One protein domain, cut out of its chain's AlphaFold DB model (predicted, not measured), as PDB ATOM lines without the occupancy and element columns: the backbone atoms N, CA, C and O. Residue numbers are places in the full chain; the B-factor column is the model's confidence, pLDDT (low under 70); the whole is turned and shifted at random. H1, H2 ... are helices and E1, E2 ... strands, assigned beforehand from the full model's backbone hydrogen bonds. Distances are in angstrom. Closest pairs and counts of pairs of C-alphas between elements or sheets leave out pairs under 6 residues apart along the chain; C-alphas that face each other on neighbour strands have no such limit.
ATOM      1  N   GLU A   2       1.315  39.766 -50.541       96.75
ATOM      2  CA  GLU A   2       1.589  39.372 -49.141       96.75
ATOM      3  C   GLU A   2       2.964  39.891 -48.669       96.75
ATOM      4  O   GLU A   2       3.032  40.545 -47.638       96.75
ATOM      5  N   GLU A   3       4.011  39.788 -49.500       98.12
ATOM      6  CA  GLU A   3       5.319  40.428 -49.239       98.12
ATOM      7  C   GLU A   3       5.220  41.949 -49.008       98.12
ATOM      8  O   GLU A   3       5.872  42.503 -48.131       98.12
ATOM      9  N   ALA A   4       4.372  42.654 -49.767       97.75
ATOM     10  CA  ALA A   4       4.195  44.098 -49.598       97.75
ATOM     11  C   ALA A   4       3.503  44.438 -48.267       97.75
ATOM     12  O   ALA A   4       3.793  45.476 -47.680       97.75
ATOM     13  N   LEU A   5       2.613  43.563 -47.785       97.88
ATOM     14  CA  LEU A   5       1.949  43.728 -46.492       97.88
ATOM     15  C   LEU A   5       2.947  43.614 -45.330       97.88
ATOM     16  O   LEU A   5       2.783  44.300 -44.327       97.88
ATOM     17  N   GLU A   6       3.979  42.778 -45.478       97.44
ATOM     18  CA  GLU A   6       5.075  42.646 -44.510       97.44
ATOM     19  C   GLU A   6       6.047  43.835 -44.559       97.44
ATOM     20  O   GLU A   6       6.552  44.267 -43.525       97.44
ATOM     21  N   LEU A   7       6.297  44.383 -45.754       98.50
ATOM     22  CA  LEU A   7       7.256  45.471 -45.966       98.50
ATOM     23  C   LEU A   7       6.708  46.867 -45.631       98.50
ATOM     24  O   LEU A   7       7.489  47.745 -45.265       98.50
ATOM     25  N   ILE A   8       5.399  47.103 -45.780       98.19
ATOM     26  CA  ILE A   8       4.774  48.406 -45.510       98.19
ATOM     27  C   ILE A   8       4.197  48.407 -44.086       98.19
ATOM     28  O   ILE A   8       3.134  47.813 -43.857       98.19
ATOM     29  N   PRO A   9       4.849  49.086 -43.121       97.38
ATOM     30  CA  PRO A   9       4.411  49.066 -41.733       97.38
ATOM     31  C   PRO A   9       3.081  49.804 -41.560       97.38
ATOM     32  O   PRO A   9       2.797  50.782 -42.249       97.38
ATOM     33  N   GLU A  10       2.288  49.396 -40.569       97.19
ATOM     34  CA  GLU A  10       1.014  50.058 -40.246       97.19
ATOM     35  C   GLU A  10       1.183  51.516 -39.784       97.19
ATOM     36  O   GLU A  10       0.230  52.286 -39.820       97.19
ATOM     37  N   THR A  11       2.389  51.898 -39.349       97.75
ATOM     38  CA  THR A  11       2.735  53.264 -38.930       97.75
ATOM     39  C   THR A  11       3.108  54.186 -40.092       97.75
ATOM     40  O   THR A  11       3.283  55.386 -39.877       97.75
ATOM     41  N   TYR A  12       3.250  53.662 -41.314       98.38
ATOM     42  CA  TYR A  12       3.468  54.490 -42.496       98.38
ATOM     43  C   TYR A  12       2.199  55.282 -42.824       98.38
ATOM     44  O   TYR A  12       1.135  54.710 -43.062       98.38
ATOM     45  N   VAL A  13       2.331  56.606 -42.881       98.12
ATOM     46  CA  VAL A  13       1.245  57.526 -43.232       98.12
ATOM     47  C   VAL A  13       1.484  58.041 -44.644       98.12
ATOM     48  O   VAL A  13       2.430  58.792 -44.886       98.12
ATOM     49  N   ARG A  14       0.629  57.645 -45.589       98.19
ATOM     50  CA  ARG A  14       0.631  58.230 -46.936       98.19
ATOM     51  C   ARG A  14       0.030  59.639 -46.927       98.19
ATOM     52  O   ARG A  14      -0.858  59.942 -46.139       98.19
ATOM     53  N   ASP A  15       0.473  60.465 -47.865       98.19
ATOM     54  CA  ASP A  15       0.060  61.865 -48.049       98.19
ATOM     55  C   ASP A  15      -0.955  62.066 -49.195       98.19
ATOM     56  O   ASP A  15      -1.479  63.162 -49.370       98.19
ATOM     57  N   ALA A  16      -1.243  61.024 -49.984       98.44
ATOM     58  CA  ALA A  16      -2.165  61.091 -51.114       98.44
ATOM     59  C   ALA A  16      -2.853  59.746 -51.385       98.44
ATOM     60  O   ALA A  16      -2.242  58.679 -51.282       98.44
ATOM     61  N   LYS A  17      -4.118  59.792 -51.823       98.62
ATOM     62  CA  LYS A  17      -4.980  58.610 -52.026       98.62
ATOM     63  C   LYS A  17      -4.568  57.676 -53.165       98.62
ATOM     64  O   LYS A  17      -5.102  56.575 -53.227       98.62
ATOM     65  N   HIS A  18      -3.633  58.070 -54.031       98.50
ATOM     66  CA  HIS A  18      -3.077  57.187 -55.065       98.50
ATOM     67  C   HIS A  18      -1.888  56.361 -54.550       98.50
ATOM     68  O   HIS A  18      -1.550  55.340 -55.149       98.50
ATOM     69  N   LYS A  19      -1.250  56.773 -53.443       98.75
ATOM     70  CA  LYS A  19      -0.158  56.008 -52.834       98.75
ATOM     71  C   LYS A  19      -0.709  54.781 -52.114       98.75
ATOM     72  O   LYS A  19      -1.805  54.810 -51.547       98.75
ATOM     73  N   ILE A  20       0.082  53.716 -52.148       98.75
ATOM     74  CA  ILE A  20      -0.222  52.435 -51.517       98.75
ATOM     75  C   ILE A  20       0.339  52.468 -50.094       98.75
ATOM     76  O   ILE A  20       1.542  52.631 -49.904       98.75
ATOM     77  N   ASP A  21      -0.539  52.339 -49.105       98.69
ATOM     78  CA  ASP A  21      -0.204  52.081 -47.706       98.69
ATOM     79  C   ASP A  21      -0.676  50.672 -47.303       98.69
ATOM     80  O   ASP A  21      -1.144  49.891 -48.136       98.69
ATOM     81  N   ASN A  22      -0.554  50.341 -46.017       98.56
ATOM     82  CA  ASN A  22      -0.960  49.041 -45.490       98.56
ATOM     83  C   ASN A  22      -2.455  48.735 -45.755       98.56
ATOM     84  O   ASN A  22      -2.793  47.611 -46.125       98.56
ATOM     85  N   GLU A  23      -3.339  49.735 -45.646       98.56
ATOM     86  CA  GLU A  23      -4.780  49.579 -45.896       98.56
ATOM     87  C   GLU A  23      -5.077  49.276 -47.373       98.56
ATOM     88  O   GLU A  23      -5.854  48.369 -47.682       98.56
ATOM     89  N   VAL A  24      -4.409  49.970 -48.301       98.88
ATOM     90  CA  VAL A  24      -4.534  49.688 -49.740       98.88
ATOM     91  C   VAL A  24      -4.041  48.276 -50.073       98.88
ATOM     92  O   VAL A  24      -4.706  47.572 -50.835       98.88
ATOM     93  N   VAL A  25      -2.919  47.825 -49.492       98.81
ATOM     94  CA  VAL A  25      -2.430  46.448 -49.702       98.81
ATOM     95  C   VAL A  25      -3.447  45.425 -49.204       98.81
ATOM     96  O   VAL A  25      -3.734  44.468 -49.928       98.81
ATOM     97  N   LEU A  26      -4.018  45.628 -48.011       98.88
ATOM     98  CA  LEU A  26      -5.055  44.748 -47.470       98.88
ATOM     99  C   LEU A  26      -6.258  44.658 -48.414       98.88
ATOM    100  O   LEU A  26      -6.706  43.553 -48.699       98.88
ATOM    101  N   GLY A  27      -6.736  45.782 -48.952       98.88
ATOM    102  CA  GLY A  27      -7.898  45.785 -49.842       98.88
ATOM    103  C   GLY A  27      -7.632  45.077 -51.174       98.88
ATOM    104  O   GLY A  27      -8.447  44.265 -51.621       98.88
ATOM    105  N   ILE A  28      -6.457  45.302 -51.775       98.88
ATOM    106  CA  ILE A  28      -6.041  44.603 -53.001       98.88
ATOM    107  C   ILE A  28      -5.890  43.097 -52.736       98.88
ATOM    108  O   ILE A  28      -6.333  42.289 -53.554       98.88
ATOM    109  N   LEU A  29      -5.311  42.708 -51.593       98.88
ATOM    110  CA  LEU A  29      -5.224  41.307 -51.169       98.88
ATOM    111  C   LEU A  29      -6.608  40.684 -50.982       98.88
ATOM    112  O   LEU A  29      -6.839  39.590 -51.490       98.88
ATOM    113  N   SER A  30      -7.538  41.373 -50.316       98.94
ATOM    114  CA  SER A  30      -8.922  40.917 -50.157       98.94
ATOM    115  C   SER A  30      -9.569  40.623 -51.509       98.94
ATOM    116  O   SER A  30     -10.082  39.519 -51.706       98.94
ATOM    117  N   ARG A  31      -9.485  41.565 -52.458       98.88
ATOM    118  CA  ARG A  31     -10.033  41.414 -53.815       98.88
ATOM    119  C   ARG A  31      -9.375  40.251 -54.564       98.88
ATOM    120  O   ARG A  31     -10.068  39.386 -55.096       98.88
ATOM    121  N   ALA A  32      -8.042  40.197 -54.580       98.81
ATOM    122  CA  ALA A  32      -7.292  39.164 -55.292       98.81
ATOM    123  C   ALA A  32      -7.555  37.759 -54.728       98.81
ATOM    124  O   ALA A  32      -7.766  36.816 -55.490       98.81
ATOM    125  N   CYS A  33      -7.583  37.611 -53.401       98.88
ATOM    126  CA  CYS A  33      -7.887  36.339 -52.753       98.88
ATOM    127  C   CYS A  33      -9.329  35.896 -53.012       98.88
ATOM    128  O   CYS A  33      -9.536  34.710 -53.265       98.88
ATOM    129  N   LEU A  34     -10.300  36.819 -53.004       98.88
ATOM    130  CA  LEU A  34     -11.687  36.493 -53.345       98.88
ATOM    131  C   LEU A  34     -11.770  35.941 -54.776       98.88
ATOM    132  O   LEU A  34     -12.295  34.851 -54.988       98.88
ATOM    133  N   TYR A  35     -11.170  36.633 -55.748       98.75
ATOM    134  CA  TYR A  35     -11.172  36.193 -57.149       98.75
ATOM    135  C   TYR A  35     -10.450  34.854 -57.347       98.75
ATOM    136  O   TYR A  35     -10.867  34.033 -58.162       98.75
ATOM    137  N   ALA A  36      -9.403  34.598 -56.561       98.69
ATOM    138  CA  ALA A  36      -8.678  33.331 -56.552       98.69
ATOM    139  C   ALA A  36      -9.378  32.215 -55.750       98.69
ATOM    140  O   ALA A  36      -8.802  31.137 -55.593       98.69
ATOM    141  N   ARG A  37     -10.592  32.455 -55.229       98.69
ATOM    142  CA  ARG A  37     -11.357  31.518 -54.385       98.69
ATOM    143  C   ARG A  37     -10.624  31.101 -53.104       98.69
ATOM    144  O   ARG A  37     -10.873  30.036 -52.550       98.69
ATOM    145  N   GLN A  38      -9.704  31.940 -52.631       98.81
ATOM    146  CA  GLN A  38      -8.969  31.771 -51.378       98.81
ATOM    147  C   GLN A  38      -9.785  32.399 -50.242       98.81
ATOM    148  O   GLN A  38      -9.427  33.457 -49.718       98.81
ATOM    149  N   TRP A  39     -10.920  31.784 -49.910       98.81
ATOM    150  CA  TRP A  39     -11.958  32.376 -49.060       98.81
ATOM    151  C   TRP A  39     -11.455  32.738 -47.662       98.81
ATOM    152  O   TRP A  39     -11.700  33.849 -47.191       98.81
ATOM    153  N   GLU A  40     -10.673  31.865 -47.025       98.88
ATOM    154  CA  GLU A  40     -10.075  32.119 -45.711       98.88
ATOM    155  C   GLU A  40      -9.139  33.330 -45.741       98.88
ATOM    156  O   GLU A  40      -9.170  34.164 -44.831       98.88
ATOM    157  N   LYS A  41      -8.332  33.476 -46.802       98.81
ATOM    158  CA  LYS A  41      -7.445  34.634 -46.968       98.81
ATOM    159  C   LYS A  41      -8.236  35.905 -47.264       98.81
ATOM    160  O   LYS A  41      -7.976  36.935 -46.645       98.81
ATOM    161  N   ALA A  42      -9.229  35.835 -48.152       98.88
ATOM    162  CA  ALA A  42     -10.095  36.965 -48.485       98.88
ATOM    163  C   ALA A  42     -10.802  37.507 -47.234       98.88
ATOM    164  O   ALA A  42     -10.739  38.712 -46.968       98.88
ATOM    165  N   LYS A  43     -11.374  36.609 -46.420       98.88
ATOM    166  CA  LYS A  43     -11.933  36.914 -45.097       98.88
ATOM    167  C   LYS A  43     -10.883  37.550 -44.187       98.88
ATOM    168  O   LYS A  43     -11.102  38.649 -43.695       98.88
ATOM    169  N   THR A  44      -9.726  36.909 -44.014       98.88
ATOM    170  CA  THR A  44      -8.666  37.380 -43.105       98.88
ATOM    171  C   THR A  44      -8.208  38.801 -43.436       98.88
ATOM    172  O   THR A  44      -8.125  39.647 -42.547       98.88
ATOM    173  N   TYR A  45      -7.920  39.091 -44.706       98.88
ATOM    174  CA  TYR A  45      -7.448  40.416 -45.110       98.88
ATOM    175  C   TYR A  45      -8.549  41.476 -45.030       98.88
ATOM    176  O   TYR A  45      -8.281  42.594 -44.593       98.88
ATOM    177  N   SER A  46      -9.794  41.121 -45.373       98.88
ATOM    178  CA  SER A  46     -10.913  42.070 -45.294       98.88
ATOM    179  C   SER A  46     -11.333  42.353 -43.848       98.88
ATOM    180  O   SER A  46     -11.603  43.505 -43.525       98.88
ATOM    181  N   ASP A  47     -11.292  41.366 -42.945       98.81
ATOM    182  CA  ASP A  47     -11.514  41.569 -41.503       98.81
ATOM    183  C   ASP A  47     -10.450  42.509 -40.903       98.81
ATOM    184  O   ASP A  47     -10.779  43.433 -40.151       98.81
ATOM    185  N   LYS A  48      -9.172  42.326 -41.276       98.75
ATOM    186  CA  LYS A  48      -8.081  43.225 -40.858       98.75
ATOM    187  C   LYS A  48      -8.303  44.657 -41.341       98.75
ATOM    188  O   LYS A  48      -8.120  45.588 -40.561       98.75
ATOM    189  N   LEU A  49      -8.720  44.835 -42.596       98.81
ATOM    190  CA  LEU A  49      -9.014  46.159 -43.140       98.81
ATOM    191  C   LEU A  49     -10.195  46.805 -42.411       98.81
ATOM    192  O   LEU A  49     -10.056  47.919 -41.923       98.81
ATOM    193  N   LEU A  50     -11.315  46.094 -42.250       98.75
ATOM    194  CA  LEU A  50     -12.516  46.617 -41.585       98.75
ATOM    195  C   LEU A  50     -12.304  46.919 -40.091       98.75
ATOM    196  O   LEU A  50     -13.046  47.706 -39.509       98.75
ATOM    197  N   THR A  51     -11.280  46.339 -39.461       98.38
ATOM    198  CA  THR A  51     -10.861  46.727 -38.102       98.38
ATOM    199  C   THR A  51     -10.190  48.107 -38.083       98.38
ATOM    200  O   THR A  51     -10.304  48.831 -37.097       98.38
ATOM    201  N   LYS A  52      -9.502  48.483 -39.169       97.75
ATOM    202  CA  LYS A  52      -8.803  49.770 -39.324       97.75
ATOM    203  C   LYS A  52      -9.720  50.864 -39.866       97.75
ATOM    204  O   LYS A  52      -9.707  51.981 -39.359       97.75
ATOM    205  N   ASN A  53     -10.510  50.536 -40.884       97.88
ATOM    206  CA  ASN A  53     -11.400  51.461 -41.564       97.88
ATOM    207  C   ASN A  53     -12.692  50.748 -41.977       97.88
ATOM    208  O   ASN A  53     -12.709  49.906 -42.872       97.88
ATOM    209  N   ASN A  54     -13.786  51.118 -41.319       98.31
ATOM    210  CA  ASN A  54     -15.133  50.631 -41.603       98.31
ATOM    211  C   ASN A  54     -16.095  51.768 -41.968       98.31
ATOM    212  O   ASN A  54     -17.315  51.610 -41.874       98.31
ATOM    213  N   TYR A  55     -15.547  52.925 -42.346       98.62
ATOM    214  CA  TYR A  55     -16.347  54.081 -42.708       98.62
ATOM    215  C   TYR A  55     -17.220  53.753 -43.918       98.62
ATOM    216  O   TYR A  55     -16.725  53.224 -44.904       98.62
ATOM    217  N   LEU A  56     -18.504  54.097 -43.853       98.69
ATOM    218  CA  LEU A  56     -19.407  54.120 -44.998       98.69
ATOM    219  C   LEU A  56     -19.860  55.560 -45.187       98.69
ATOM    220  O   LEU A  56     -20.193  56.234 -44.209       98.69
ATOM    221  N   MET A  57     -19.826  56.041 -46.427       98.50
ATOM    222  CA  MET A  57     -20.170  57.421 -46.717       98.50
ATOM    223  C   MET A  57     -21.646  57.694 -46.429       98.50
ATOM    224  O   MET A  57     -22.513  56.830 -46.562       98.50
ATOM    225  N   THR A  58     -21.925  58.927 -46.039       98.62
ATOM    226  CA  THR A  58     -23.287  59.426 -45.874       98.62
ATOM    227  C   THR A  58     -24.005  59.501 -47.221       98.62
ATOM    228  O   THR A  58     -23.377  59.572 -48.279       98.62
ATOM    229  N   GLU A  59     -25.333  59.582 -47.194       98.44
ATOM    230  CA  GLU A  59     -26.134  59.826 -48.398       98.44
ATOM    231  C   GLU A  59     -25.673  61.084 -49.159       98.44
ATOM    232  O   GLU A  59     -25.570  61.068 -50.385       98.44
ATOM    233  N   SER A  60     -25.337  62.164 -48.442       98.62
ATOM    234  CA  SER A  60     -24.841  63.404 -49.055       98.62
ATOM    235  C   SER A  60     -23.508  63.193 -49.776       98.62
ATOM    236  O   SER A  60     -23.356  63.624 -50.918       98.62
ATOM    237  N   GLU A  61     -22.567  62.478 -49.154       98.75
ATOM    238  CA  GLU A  61     -21.289  62.122 -49.781       98.75
ATOM    239  C   GLU A  61     -21.489  61.193 -50.994       98.75
ATOM    240  O   GLU A  61     -20.788  61.344 -51.996       98.75
ATOM    241  N   TYR A  62     -22.470  60.282 -50.954       98.75
ATOM    242  CA  TYR A  62     -22.813  59.410 -52.085       98.75
ATOM    243  C   TYR A  62     -23.399  60.207 -53.254       98.75
ATOM    244  O   TYR A  62     -23.021  60.017 -54.414       98.75
ATOM    245  N   LYS A  63     -24.284  61.160 -52.955       98.69
ATOM    246  CA  LYS A  63     -24.903  62.048 -53.944       98.69
ATOM    247  C   LYS A  63     -23.957  63.154 -54.433       98.69
ATOM    248  O   LYS A  63     -24.328  63.875 -55.360       98.69
ATOM    249  N   ALA A  64     -22.732  63.267 -53.907       98.69
ATOM    250  CA  ALA A  64     -21.767  64.315 -54.267       98.69
ATOM    251  C   ALA A  64     -21.135  64.162 -55.669       98.69
ATOM    252  O   ALA A  64     -20.511  65.104 -56.153       98.69
ATOM    253  N   GLY A  65     -21.338  63.029 -56.356       98.62
ATOM    254  CA  GLY A  65     -20.955  62.859 -57.768       98.62
ATOM    255  C   GLY A  65     -19.720  61.989 -58.023       98.62
ATOM    256  O   GLY A  65     -19.232  61.970 -59.149       98.62
ATOM    257  N   PHE A  66     -19.223  61.270 -57.007       98.88
ATOM    258  CA  PHE A  66     -18.128  60.292 -57.131       98.88
ATOM    259  C   PHE A  66     -16.901  60.815 -57.908       98.88
ATOM    260  O   PHE A  66     -16.399  60.157 -58.812       98.88
ATOM    261  N   ASN A  67     -16.414  62.005 -57.551       98.81
ATOM    262  CA  ASN A  67     -15.422  62.745 -58.343       98.81
ATOM    263  C   ASN A  67     -14.308  63.402 -57.506       98.81
ATOM    264  O   ASN A  67     -13.586  64.265 -58.011       98.81
ATOM    265  N   SER A  68     -14.168  63.019 -56.233       98.75
ATOM    266  CA  SER A  68     -13.107  63.514 -55.355       98.75
ATOM    267  C   SER A  68     -12.531  62.395 -54.493       98.75
ATOM    268  O   SER A  68     -13.270  61.681 -53.803       98.75
ATOM    269  N   VAL A  69     -11.201  62.286 -54.485       98.75
ATOM    270  CA  VAL A  69     -10.470  61.376 -53.596       98.75
ATOM    271  C   VAL A  69     -10.590  61.752 -52.115       98.75
ATOM    272  O   VAL A  69     -10.309  60.909 -51.260       98.75
ATOM    273  N   ASP A  70     -11.055  62.960 -51.790       98.56
ATOM    274  CA  ASP A  70     -11.256  63.416 -50.408       98.56
ATOM    275  C   ASP A  70     -12.403  62.683 -49.700       98.56
ATOM    276  O   ASP A  70     -12.499  62.707 -48.471       98.56
ATOM    277  N   ASN A  71     -13.254  61.969 -50.449       98.69
ATOM    278  CA  ASN A  71     -14.260  61.095 -49.862       98.69
ATOM    279  C   ASN A  71     -13.582  60.057 -48.942       98.69
ATOM    280  O   ASN A  71     -12.720  59.275 -49.360       98.69
ATOM    281  N   LYS A  72     -13.972  60.049 -47.662       98.31
ATOM    282  CA  LYS A  72     -13.353  59.213 -46.620       98.31
ATOM    283  C   LYS A  72     -13.554  57.714 -46.847       98.31
ATOM    284  O   LYS A  72     -12.755  56.921 -46.365       98.31
ATOM    285  N   GLU A  73     -14.578  57.321 -47.600       98.75
ATOM    286  CA  GLU A  73     -14.808  55.915 -47.945       98.75
ATOM    287  C   GLU A  73     -13.890  55.425 -49.075       98.75
ATOM    288  O   GLU A  73     -13.758  54.220 -49.295       98.75
ATOM    289  N   TRP A  74     -13.265  56.327 -49.836       98.81
ATOM    290  CA  TRP A  74     -12.352  55.936 -50.907       98.81
ATOM    291  C   TRP A  74     -11.008  55.532 -50.305       98.81
ATOM    292  O   TRP A  74     -10.244  56.382 -49.841       98.81
ATOM    293  N   ILE A  75     -10.704  54.237 -50.353       98.88
ATOM    294  CA  ILE A  75      -9.431  53.674 -49.889       98.88
ATOM    295  C   ILE A  75      -8.332  54.000 -50.904       98.88
ATOM    296  O   ILE A  75      -7.211  54.343 -50.532       98.88
ATOM    297  N   TRP A  76      -8.642  53.935 -52.199       98.94
ATOM    298  CA  TRP A  76      -7.669  54.175 -53.262       98.94
ATOM    299  C   TRP A  76      -8.312  54.936 -54.420       98.94
ATOM    300  O   TRP A  76      -9.438  54.628 -54.823       98.94
ATOM    301  N   GLY A  77      -7.607  55.937 -54.946       98.81
ATOM    302  CA  GLY A  77      -8.116  56.780 -56.026       98.81
ATOM    303  C   GLY A  77      -7.041  57.639 -56.683       98.81
ATOM    304  O   GLY A  77      -5.990  57.901 -56.096       98.81
ATOM    305  N   HIS A  78      -7.311  58.083 -57.906       98.81
ATOM    306  CA  HIS A  78      -6.414  58.897 -58.719       98.81
ATOM    307  C   HIS A  78      -6.969  60.317 -58.861       98.81
ATOM    308  O   HIS A  78      -7.964  60.536 -59.550       98.81
ATOM    309  N   ALA A  79      -6.324  61.268 -58.181       98.75
ATOM    310  CA  ALA A  79      -6.701  62.676 -58.216       98.75
ATOM    311  C   ALA A  79      -6.422  63.303 -59.589       98.75
ATOM    312  O   ALA A  79      -5.455  62.927 -60.264       98.75
ATOM    313  N   GLN A  80      -7.251  64.262 -59.985       98.75
ATOM    314  CA  GLN A  80      -7.143  64.996 -61.239       98.75
ATOM    315  C   GLN A  80      -7.086  66.503 -60.981       98.75
ATOM    316  O   GLN A  80      -7.858  67.046 -60.187       98.75
ATOM    317  N   ILE A 161     -10.723  59.658 -60.088       98.88
ATOM    318  CA  ILE A 161     -11.050  58.265 -60.415       98.88
ATOM    319  C   ILE A 161     -10.986  57.403 -59.156       98.88
ATOM    320  O   ILE A 161      -9.914  57.213 -58.577       98.88
ATOM    321  N   VAL A 162     -12.123  56.847 -58.740       98.88
ATOM    322  CA  VAL A 162     -12.176  55.865 -57.648       98.88
ATOM    323  C   VAL A 162     -11.625  54.513 -58.097       98.88
ATOM    324  O   VAL A 162     -11.971  54.027 -59.170       98.88
ATOM    325  N   LEU A 163     -10.796  53.878 -57.264       98.88
ATOM    326  CA  LEU A 163     -10.213  52.555 -57.542       98.88
ATOM    327  C   LEU A 163     -10.646  51.482 -56.531       98.88
ATOM    328  O   LEU A 163     -10.724  50.299 -56.873       98.88
ATOM    329  N   MET A 164     -10.911  51.875 -55.280       98.94
ATOM    330  CA  MET A 164     -11.350  50.967 -54.215       98.94
ATOM    331  C   MET A 164     -12.055  51.739 -53.094       98.94
ATOM    332  O   MET A 164     -11.601  52.821 -52.710       98.94
ATOM    333  N   ARG A 165     -13.146  51.183 -52.551       98.88
ATOM    334  CA  ARG A 165     -13.925  51.777 -51.446       98.88
ATOM    335  C   ARG A 165     -14.156  50.782 -50.315       98.88
ATOM    336  O   ARG A 165     -14.170  49.580 -50.558       98.88
ATOM    337  N   VAL A 166     -14.438  51.279 -49.113       98.81
ATOM    338  CA  VAL A 166     -14.757  50.434 -47.947       98.81
ATOM    339  C   VAL A 166     -16.000  49.563 -48.178       98.81
ATOM    340  O   VAL A 166     -15.965  48.385 -47.823       98.81
ATOM    341  N   ALA A 167     -17.056  50.052 -48.849       98.81
ATOM    342  CA  ALA A 167     -18.216  49.212 -49.185       98.81
ATOM    343  C   ALA A 167     -17.858  47.967 -50.020       98.81
ATOM    344  O   ALA A 167     -18.494  46.927 -49.874       98.81
ATOM    345  N   GLU A 168     -16.829  48.037 -50.870       98.88
ATOM    346  CA  GLU A 168     -16.347  46.856 -51.593       98.88
ATOM    347  C   GLU A 168     -15.734  45.829 -50.637       98.88
ATOM    348  O   GLU A 168     -15.953  44.633 -50.791       98.88
ATOM    349  N   ILE A 169     -15.013  46.284 -49.610       98.88
ATOM    350  CA  ILE A 169     -14.417  45.396 -48.611       98.88
ATOM    351  C   ILE A 169     -15.499  44.718 -47.768       98.88
ATOM    352  O   ILE A 169     -15.368  43.534 -47.463       98.88
ATOM    353  N   TYR A 170     -16.592  45.419 -47.447       98.88
ATOM    354  CA  TYR A 170     -17.777  44.807 -46.836       98.88
ATOM    355  C   TYR A 170     -18.372  43.698 -47.711       98.88
ATOM    356  O   TYR A 170     -18.626  42.607 -47.202       98.88
ATOM    357  N   LEU A 171     -18.539  43.945 -49.016       98.94
ATOM    358  CA  LEU A 171     -19.038  42.946 -49.970       98.94
ATOM    359  C   LEU A 171     -18.096  41.739 -50.080       98.94
ATOM    360  O   LEU A 171     -18.551  40.603 -49.962       98.94
ATOM    361  N   ILE A 172     -16.785  41.972 -50.213       98.94
ATOM    362  CA  ILE A 172     -15.769  40.908 -50.248       98.94
ATOM    363  C   ILE A 172     -15.811  40.077 -48.961       98.94
ATOM    364  O   ILE A 172     -15.764  38.847 -49.007       98.94
ATOM    365  N   ASN A 173     -15.898  40.738 -47.804       98.88
ATOM    366  CA  ASN A 173     -15.941  40.069 -46.510       98.88
ATOM    367  C   ASN A 173     -17.206  39.217 -46.360       98.88
ATOM    368  O   ASN A 173     -17.114  38.074 -45.914       98.88
ATOM    369  N   ALA A 174     -18.363  39.748 -46.767       98.88
ATOM    370  CA  ALA A 174     -19.632  39.032 -46.754       98.88
ATOM    371  C   ALA A 174     -19.598  37.797 -47.671       98.88
ATOM    372  O   ALA A 174     -19.954  36.706 -47.228       98.88
ATOM    373  N   GLU A 175     -19.113  37.933 -48.909       98.88
ATOM    374  CA  GLU A 175     -19.034  36.829 -49.876       98.88
ATOM    375  C   GLU A 175     -18.060  35.732 -49.422       98.88
ATOM    376  O   GLU A 175     -18.406  34.547 -49.418       98.88
ATOM    377  N   ALA A 176     -16.865  36.113 -48.957       98.88
ATOM    378  CA  ALA A 176     -15.896  35.162 -48.422       98.88
ATOM    379  C   ALA A 176     -16.461  34.406 -47.208       98.88
ATOM    380  O   ALA A 176     -16.323  33.187 -47.120       98.88
ATOM    381  N   LYS A 177     -17.143  35.106 -46.291       98.88
ATOM    382  CA  LYS A 177     -17.811  34.490 -45.135       98.88
ATOM    383  C   LYS A 177     -18.953  33.563 -45.548       98.88
ATOM    384  O   LYS A 177     -19.059  32.474 -44.990       98.88
ATOM    385  N   ALA A 178     -19.738  33.925 -46.561       98.81
ATOM    386  CA  ALA A 178     -20.798  33.066 -47.088       98.81
ATOM    387  C   ALA A 178     -20.236  31.744 -47.640       98.81
ATOM    388  O   ALA A 178     -20.737  30.675 -47.295       98.81
ATOM    389  N   HIS A 179     -19.141  31.790 -48.411       98.75
ATOM    390  CA  HIS A 179     -18.451  30.585 -48.892       98.75
ATOM    391  C   HIS A 179     -17.917  29.688 -47.765       98.75
ATOM    392  O   HIS A 179     -17.808  28.475 -47.944       98.75
ATOM    393  N   LEU A 180     -17.618  30.274 -46.606       98.75
ATOM    394  CA  LEU A 180     -17.140  29.578 -45.413       98.75
ATOM    395  C   LEU A 180     -18.263  29.113 -44.476       98.75
ATOM    396  O   LEU A 180     -17.967  28.570 -43.414       98.75
ATOM    397  N   ASN A 181     -19.536  29.313 -44.844       98.62
ATOM    398  CA  ASN A 181     -20.692  29.119 -43.958       98.62
ATOM    399  C   ASN A 181     -20.562  29.887 -42.626       98.62
ATOM    400  O   ASN A 181     -21.070  29.453 -41.592       98.62
ATOM    401  N   ASP A 182     -19.864  31.024 -42.642       98.56
ATOM    402  CA  ASP A 182     -19.739  31.905 -41.489       98.56
ATOM    403  C   ASP A 182     -21.007  32.777 -41.389       98.56
ATOM    404  O   ASP A 182     -21.285  33.566 -42.301       98.56
ATOM    405  N   PRO A 183     -21.793  32.658 -40.300       98.06
ATOM    406  CA  PRO A 183     -23.064  33.365 -40.156       98.06
ATOM    407  C   PRO A 183     -22.905  34.888 -40.086       98.06
ATOM    408  O   PRO A 183     -23.876  35.608 -40.300       98.06
ATOM    409  N   ASP A 184     -21.702  35.410 -39.831       98.06
ATOM    410  CA  ASP A 184     -21.446  36.852 -39.823       98.06
ATOM    411  C   ASP A 184     -21.515  37.487 -41.230       98.06
ATOM    412  O   ASP A 184     -21.561  38.714 -41.345       98.06
ATOM    413  N   ALA A 185     -21.596  36.684 -42.301       98.56
ATOM    414  CA  ALA A 185     -21.789  37.165 -43.672       98.56
ATOM    415  C   ALA A 185     -22.988  38.122 -43.800       98.56
ATOM    416  O   ALA A 185     -22.861  39.208 -44.371       98.56
ATOM    417  N   ILE A 186     -24.135  37.764 -43.208       98.25
ATOM    418  CA  ILE A 186     -25.357  38.580 -43.290       98.25
ATOM    419  C   ILE A 186     -25.225  39.903 -42.532       98.25
ATOM    420  O   ILE A 186     -25.739  40.921 -42.981       98.25
ATOM    421  N   ASN A 187     -24.479  39.930 -41.425       98.38
ATOM    422  CA  ASN A 187     -24.253  41.164 -40.668       98.38
ATOM    423  C   ASN A 187     -23.413  42.164 -41.467       98.38
ATOM    424  O   ASN A 187     -23.597  43.373 -41.341       98.38
ATOM    425  N   LYS A 188     -22.467  41.665 -42.272       98.12
ATOM    426  CA  LYS A 188     -21.629  42.493 -43.147       98.12
ATOM    427  C   LYS A 188     -22.432  43.029 -44.323       98.12
ATOM    428  O   LYS A 188     -22.290  44.204 -44.640       98.12
ATOM    429  N   LEU A 189     -23.310  42.203 -44.894       97.88
ATOM    430  CA  LEU A 189     -24.214  42.605 -45.969       97.88
ATOM    431  C   LEU A 189     -25.264  43.625 -45.503       97.88
ATOM    432  O   LEU A 189     -25.441  44.636 -46.157       97.88
ATOM    433  N   ASN A 190     -25.900  43.428 -44.346       96.81
ATOM    434  CA  ASN A 190     -26.925  44.348 -43.828       96.81
ATOM    435  C   ASN A 190     -26.365  45.697 -43.344       96.81
ATOM    436  O   ASN A 190     -27.126  46.577 -42.940       96.81
ATOM    437  N   ARG A 191     -25.037  45.847 -43.289       94.56
ATOM    438  CA  ARG A 191     -24.392  47.097 -42.882       94.56
ATOM    439  C   ARG A 191     -24.287  48.105 -44.032       94.56
ATOM    440  O   ARG A 191     -24.118  49.288 -43.737       94.56
ATOM    441  N   ILE A 192     -24.342  47.641 -45.281       90.44
ATOM    442  CA  ILE A 192     -24.186  48.421 -46.523       90.44
ATOM    443  C   ILE A 192     -25.507  48.565 -47.278       90.44
ATOM    444  O   ILE A 192     -25.564  49.477 -48.135       90.44
TER     445      ILE A 192
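AT A GLANCE: This is residues 2 to 80 and 161 to 192 of the 192 residues of the protein "SusD_RagB domain-containing protein" of human gut metagenome (UniProt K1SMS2). A small two-stranded antiparallel sheet, E1 and E2, sits by one end of a bundle of three equally long helices, H2, H3 and H5, which run up and down, each against the one before it. Short H1 packs on H2, short H6 packs on H5, and H4 lies out on a loop, touching no helix. The 111 printed residues hold six named helices and two strands, in the order H1 H2 H3 H4 E1 E2 H5 H6; the class is mostly helix. The whole is compact, with a radius of gyration of the C-alphas of 14.0 A and spans of 41 by 36 by 22 A.

HOW THE PARTS SIT: Start at E1, residues 74 to 78, and E2, residues 161 to 165: they are antiparallel at 161 degrees, with N 75 and O 164 at 2.9 A and N 78 and O 161 at 2.8 A, within hydrogen-bond range. E2 joins H5, residues 166 to 179, by a tight link. H3, residues 39 to 52, touches H5 at a shallow tilt of 34 degrees, only just short of steep, opposite ways; their closest C-alphas, Trp 39 and Ala 176, are 4.9 A apart. H2, residues 22 to 35, forms a helical hairpin with H3, closest at C-alphas 30 and 42, 4.4 A. H2 touches H5 at a steep tilt of 40 degrees, the same way, closest at C-alphas 34 and 176, 6.6 A. H1, residues 2 to 7, touches H2, closest at C-alphas 5 and 25, 6.1 A. H6, residues 185 to 189, touches H5, closest at C-alphas 174 and 185, 4.2 A. In the six helices every O i to N i+4 pair is within hydrogen-bond range.

IN THESE COORDINATES: Find C-alpha 2 at (1.589, 39.372, -49.141), where H1 begins. H2 measures 20.1 A, H3 and H5 20.2 A each. H4 is residues 59 to 63. H6 ends at C-alpha 189, (-24.214, 42.605, -45.969).

THE WHOLE: Residues 81 to 160 are not printed; C-alphas 80 and 161 are 7.8 A apart across the cut. The link H1 to H2 is long. No printed residue is under 70 in pLDDT.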